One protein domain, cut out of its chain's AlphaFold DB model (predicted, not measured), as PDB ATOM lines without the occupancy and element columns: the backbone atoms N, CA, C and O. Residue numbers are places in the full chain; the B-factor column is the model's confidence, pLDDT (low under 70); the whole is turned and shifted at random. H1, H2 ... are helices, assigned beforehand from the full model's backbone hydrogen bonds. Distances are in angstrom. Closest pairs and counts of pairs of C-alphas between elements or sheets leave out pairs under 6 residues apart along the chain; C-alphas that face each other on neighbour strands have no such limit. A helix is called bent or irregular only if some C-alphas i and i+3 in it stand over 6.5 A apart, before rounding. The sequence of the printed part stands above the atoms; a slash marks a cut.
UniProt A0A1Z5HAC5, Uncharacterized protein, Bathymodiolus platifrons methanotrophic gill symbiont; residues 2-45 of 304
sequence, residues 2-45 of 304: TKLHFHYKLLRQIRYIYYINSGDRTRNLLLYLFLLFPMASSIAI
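Overview. This is residues 2 to 45 of the 304 residues of an uncharacterized protein of Bathymodiolus platifrons methanotrophic gill symbiont (UniProt A0A1Z5HAC5). What shape do these atoms make? Two long helices, H1 and H2, make a narrow open V: they come near each other beside the tight link of residues 21 to 24 and spread toward the two printed ends, with a gap between them. What is it built of? The printed part has 44 residues with two named helices, H1 and then H2, and no named strand; the class is all helix. How spread out is it? It is loose, with a radius of gyration of the C-alphas of 12.8 A, and flat, spanning 34 by 27 by 7 A.

Along the chain. Where does the first helix run? H1 holds residues 2 to 20, from C-alpha 2 at (56.243, 133.924, 179.805) to C-alpha 20 at (63.310, 118.508, 157.304), a length of 28.2 A. Where is the second? H2 holds residues 25 to 41 and measures 24.7 A, ending with C-alpha 41 at (77.284, 119.173, 181.117). Is H2 even along its length? It has a kink of 26 degrees near residue 35 and is irregular, but only just: C-alphas 35 and 38 are 6.6 A apart.

Arrangement. How do the helices stand to each other? H1 and H2 run opposite ways at a shallow tilt of 26 degrees, their centres 16.2 A apart. Do they touch? They are close but not clearly touching; their closest C-alphas, those of Tyr 18 and Asn 28, are 7.5 A apart. What do the backbones show? In H1 every O i to N i+4 pair is within hydrogen-bond range; in H2, 11 of 13 are.

Size, cuts and confidence. How far does it reach? The two C-alphas farthest apart, those of Gly 23 and Ile 45, are 37.2 A apart. Is anything missing? The printed part has no cut, and the link from H1 to H2 is tight. Where is confidence low? The mean pLDDT of the printed part is 70.6, and residues 3, 18, 21 to 22 and 36 to 45 are under 70.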
ATOM      1  N   THR A   2      55.232 133.781 180.878       71.38
ATOM      2  CA  THR A   2      56.243 133.924 179.805       71.38
ATOM      3  C   THR A   2      57.150 132.698 179.602       71.38
ATOM      4  O   THR A   2      57.476 132.360 178.465       71.38
ATOM      5  N   LYS A   3      57.504 131.967 180.670       61.94
ATOM      6  CA  LYS A   3      58.401 130.792 180.588       61.94
ATOM      7  C   LYS A   3      57.809 129.614 179.796       61.94
ATOM      8  O   LYS A   3      58.531 128.967 179.038       61.94
ATOM      9  N   LEU A   4      56.500 129.378 179.922       73.88
ATOM     10  CA  LEU A   4      55.802 128.286 179.229       73.88
ATOM     11  C   LEU A   4      55.727 128.533 177.711       73.88
ATOM     12  O   LEU A   4      55.912 127.615 176.915       73.88
ATOM     13  N   HIS A   5      55.531 129.792 177.303       80.69
ATOM     14  CA  HIS A   5      55.474 130.175 175.892       80.69
ATOM     15  C   HIS A   5      56.831 130.010 175.189       80.69
ATOM     16  O   HIS A   5      56.887 129.559 174.044       80.69
ATOM     17  N   PHE A   6      57.932 130.312 175.886       78.00
ATOM     18  CA  PHE A   6      59.286 130.111 175.364       78.00
ATOM     19  C   PHE A   6      59.594 128.626 175.124       78.00
ATOM     20  O   PHE A   6      60.038 128.256 174.038       78.00
ATOM     21  N   HIS A   7      59.265 127.764 176.093       73.62
ATOM     22  CA  HIS A   7      59.475 126.317 175.968       73.62
ATOM     23  C   HIS A   7      58.667 125.723 174.810       73.62
ATOM     24  O   HIS A   7      59.184 124.912 174.044       73.62
ATOM     25  N   TYR A   8      57.428 126.181 174.616       82.88
ATOM     26  CA  TYR A   8      56.591 125.714 173.512       82.88
ATOM     27  C   TYR A   8      57.140 126.125 172.133       82.88
ATOM     28  O   TYR A   8      57.162 125.310 171.205       82.88
ATOM     29  N   LYS A   9      57.638 127.362 171.988       82.56
ATOM     30  CA  LYS A   9      58.292 127.820 170.747       82.56
ATOM     31  C   LYS A   9      59.558 127.020 170.433       82.56
ATOM     32  O   LYS A   9      59.738 126.623 169.283       82.56
ATOM     33  N   LEU A  10      60.382 126.743 171.444       79.12
ATOM     34  CA  LEU A  10      61.612 125.968 171.286       79.12
ATOM     35  C   LEU A  10      61.314 124.528 170.839       79.12
ATOM     36  O   LEU A  10      61.877 124.051 169.855       79.12
ATOM     37  N   LEU A  11      60.352 123.866 171.490       80.75
ATOM     38  CA  LEU A  11      59.930 122.509 171.125       80.75
ATOM     39  C   LEU A  11      59.371 122.438 169.696       80.75
ATOM     40  O   LEU A  11      59.630 121.473 168.973       80.75
ATOM     41  N   ARG A  12      58.651 123.476 169.248       84.25
ATOM     42  CA  ARG A  12      58.143 123.560 167.870       84.25
ATOM     43  C   ARG A  12      59.270 123.705 166.842       84.25
ATOM     44  O   ARG A  12      59.198 123.072 165.791       84.25
ATOM     45  N   GLN A  13      60.307 124.488 167.140       81.31
ATOM     46  CA  GLN A  13      61.476 124.638 166.263       81.31
ATOM     47  C   GLN A  13      62.290 123.342 166.164       81.31
ATOM     48  O   GLN A  13      62.627 122.926 165.057       81.31
ATOM     49  N   ILE A  14      62.515 122.650 167.286       78.25
ATOM     50  CA  ILE A  14      63.207 121.350 167.305       78.25
ATOM     51  C   ILE A  14      62.452 120.324 166.447       78.25
ATOM     52  O   ILE A  14      63.048 119.631 165.622       78.25
ATOM     53  N   ARG A  15      61.119 120.274 166.572       78.00
ATOM     54  CA  ARG A  15      60.278 119.359 165.789       78.00
ATOM     55  C   ARG A  15      60.290 119.675 164.287       78.00
ATOM     56  O   ARG A  15      60.222 118.754 163.478       78.00
ATOM     57  N   TYR A  16      60.399 120.950 163.911       77.31
ATOM     58  CA  TYR A  16      60.497 121.369 162.509       77.31
ATOM     59  C   TYR A  16      61.842 120.974 161.879       77.31
ATOM     60  O   TYR A  16      61.865 120.429 160.777       77.31
ATOM     61  N   ILE A  17      62.949 121.148 162.609       71.75
ATOM     62  CA  ILE A  17      64.290 120.722 162.170       71.75
ATOM     63  C   ILE A  17      64.347 119.197 161.982       71.75
ATOM     64  O   ILE A  17      64.924 118.714 161.009       71.75
ATOM     65  N   TYR A  18      63.690 118.438 162.866       66.31
ATOM     66  CA  TYR A  18      63.586 116.982 162.745       66.31
ATOM     67  C   TYR A  18      62.849 116.544 161.470       66.31
ATOM     68  O   TYR A  18      63.249 115.583 160.815       66.31
ATOM     69  N   TYR A  19      61.785 117.257 161.092       71.88
ATOM     70  CA  TYR A  19      60.976 116.898 159.927       71.88
ATOM     71  C   TYR A  19      61.736 117.097 158.606       71.88
ATOM     72  O   TYR A  19      61.653 116.252 157.713       71.88
ATOM     73  N   ILE A  20      62.538 118.164 158.511       70.25
ATOM     74  CA  ILE A  20      63.310 118.508 157.304       70.25
ATOM     75  C   ILE A  20      64.448 117.510 157.035       70.25
ATOM     76  O   ILE A  20      64.760 117.246 155.878       70.25
ATOM     77  N   ASN A  21      65.033 116.901 158.070       60.72
ATOM     78  CA  ASN A  21      66.201 116.019 157.924       60.72
ATOM     79  C   ASN A  21      65.879 114.514 157.973       60.72
ATOM     80  O   ASN A  21      66.778 113.690 158.143       60.72
ATOM     81  N   SER A  22      64.616 114.119 157.809       60.75
ATOM     82  CA  SER A  22      64.157 112.724 157.962       60.75
ATOM     83  C   SER A  22      64.767 111.701 156.980       60.75
ATOM     84  O   SER A  22      64.594 110.499 157.180       60.75
ATOM     85  N   GLY A  23      65.525 112.147 155.971       73.69
ATOM     86  CA  GLY A  23      66.172 111.277 154.984       73.69
ATOM     87  C   GLY A  23      67.457 110.582 155.448       73.69
ATOM     88  O   GLY A  23      67.781 109.527 154.912       73.69
ATOM     89  N   ASP A  24      68.181 111.115 156.442       76.81
ATOM     90  CA  ASP A  24      69.533 110.629 156.765       76.81
ATOM     91  C   ASP A  24      69.728 110.422 158.279       76.81
ATOM     92  O   ASP A  24      70.057 111.333 159.048       76.81
ATOM     93  N   ARG A  25      69.454 109.195 158.742       72.06
ATOM     94  CA  ARG A  25      69.375 108.835 160.175       72.06
ATOM     95  C   ARG A  25      70.671 109.100 160.952       72.06
ATOM     96  O   ARG A  25      70.607 109.415 162.140       72.06
ATOM     97  N   THR A  26      71.831 108.996 160.310       74.69
ATOM     98  CA  THR A  26      73.148 109.191 160.946       74.69
ATOM     99  C   THR A  26      73.442 110.663 161.230       74.69
ATOM    100  O   THR A  26      73.953 110.993 162.303       74.69
ATOM    101  N   ARG A  27      73.044 111.571 160.329       72.62
ATOM    102  CA  ARG A  27      73.180 113.024 160.525       72.62
ATOM    103  C   ARG A  27      72.305 113.530 161.669       72.62
ATOM    104  O   ARG A  27      72.759 114.344 162.469       72.62
ATOM    105  N   ASN A  28      71.096 112.987 161.803       73.06
ATOM    106  CA  ASN A  28      70.193 113.343 162.899       73.06
ATOM    107  C   ASN A  28      70.730 112.912 164.269       73.06
ATOM    108  O   ASN A  28      70.590 113.663 165.232       73.06
ATOM    109  N   LEU A  29      71.380 111.747 164.362       78.12
ATOM    110  CA  LEU A  29      71.979 111.270 165.612       78.12
ATOM    111  C   LEU A  29      73.121 112.184 166.083       78.12
ATOM    112  O   LEU A  29      73.173 112.556 167.254       78.12
ATOM    113  N   LEU A  30      74.010 112.580 165.165       78.25
ATOM    114  CA  LEU A  30      75.118 113.496 165.455       78.25
ATOM    115  C   LEU A  30      74.617 114.870 165.906       78.25
ATOM    116  O   LEU A  30      75.137 115.420 166.876       78.25
ATOM    117  N   LEU A  31      73.575 115.395 165.256       77.06
ATOM    118  CA  LEU A  31      72.963 116.664 165.648       77.06
ATOM    119  C   LEU A  31      72.340 116.587 167.052       77.06
ATOM    120  O   LEU A  31      72.477 117.518 167.841       77.06
ATOM    121  N   TYR A  32      71.701 115.459 167.386       74.06
ATOM    122  CA  TYR A  32      71.149 115.208 168.719       74.06
ATOM    123  C   TYR A  32      72.232 115.153 169.793       74.06
ATOM    124  O   TYR A  32      72.080 115.784 170.837       74.06
ATOM    125  N   LEU A  33      73.330 114.442 169.532       78.75
ATOM    126  CA  LEU A  33      74.471 114.394 170.444       78.75
ATOM    127  C   LEU A  33      75.054 115.792 170.661       78.75
ATOM    128  O   LEU A  33      75.284 116.177 171.801       78.75
ATOM    129  N   PHE A  34      75.209 116.579 169.595       78.88
ATOM    130  CA  PHE A  34      75.761 117.932 169.680       78.88
ATOM    131  C   PHE A  34      74.848 118.909 170.439       78.88
ATOM    132  O   PHE A  34      75.338 119.764 171.172       78.88
ATOM    133  N   LEU A  35      73.523 118.769 170.310       74.50
ATOM    134  CA  LEU A  35      72.548 119.602 171.025       74.50
ATOM    135  C   LEU A  35      72.334 119.166 172.483       74.50
ATOM    136  O   LEU A  35      72.075 120.012 173.340       74.50
ATOM    137  N   LEU A  36      72.446 117.871 172.786       69.31
ATOM    138  CA  LEU A  36      72.268 117.343 174.143       69.31
ATOM    139  C   LEU A  36      73.537 117.438 174.998       69.31
ATOM    140  O   LEU A  36      73.427 117.556 176.217       69.31
ATOM    141  N   PHE A  37      74.728 117.425 174.392       66.38
ATOM    142  CA  PHE A  37      75.996 117.509 175.120       66.38
ATOM    143  C   PHE A  37      76.118 118.752 176.028       66.38
ATOM    144  O   PHE A  37      76.402 118.566 177.211       66.38
ATOM    145  N   PRO A  38      75.823 119.992 175.573       61.88
ATOM    146  CA  PRO A  38      75.909 121.171 176.441       61.88
ATOM    147  C   PRO A  38      74.847 121.177 177.560       61.88
ATOM    148  O   PRO A  38      75.097 121.672 178.663       61.88
ATOM    149  N   MET A  39      73.675 120.580 177.310       58.47
ATOM    150  CA  MET A  39      72.615 120.435 178.316       58.47
ATOM    151  C   MET A  39      73.019 119.438 179.412       58.47
ATOM    152  O   MET A  39      72.810 119.705 180.593       58.47
ATOM    153  N   ALA A  40      73.646 118.318 179.043       54.62
ATOM    154  CA  ALA A  40      74.094 117.302 179.996       54.62
ATOM    155  C   ALA A  40      75.253 117.796 180.880       54.62
ATOM    156  O   ALA A  40      75.262 117.530 182.082       54.62
ATOM    157  N   SER A  41      76.191 118.578 180.331       52.94
ATOM    158  CA  SER A  41      77.284 119.173 181.117       52.94
ATOM    159  C   SER A  41      76.810 120.196 182.154       52.94
ATOM    160  O   SER A  41      77.495 120.415 183.150       52.94
ATOM    161  N   SER A  42      75.622 120.778 181.970       48.31
ATOM    162  CA  SER A  42      75.054 121.765 182.900       48.31
ATOM    163  C   SER A  42      74.414 121.126 184.143       48.31
ATOM    164  O   SER A  42      74.151 121.816 185.122       48.31
ATOM    165  N   ILE A  43      74.187 119.806 184.135       49.97
ATOM    166  CA  ILE A  43      73.555 119.064 185.242       49.97
ATOM    167  C   ILE A  43      74.608 118.481 186.210       49.97
ATOM    168  O   ILE A  43      74.283 118.090 187.329       49.97
ATOM    169  N   ALA A  44      75.889 118.453 185.824       45.47
ATOM    170  CA  ALA A  44      76.943 117.779 186.590       45.47
ATOM    171  C   ALA A  44      77.512 118.590 187.776       45.47
ATOM    172  O   ALA A  44      78.263 118.042 188.581       45.47
ATOM    173  N   ILE A  45      77.145 119.865 187.936       48.72
ATOM    174  CA  ILE A  45      77.452 120.631 189.153       48.72
ATOM    175  C   ILE A  45      76.296 120.375 190.122       48.72
ATOM    176  O   ILE A  45      75.288 121.076 190.096       48.72
TER     177      ILE A  45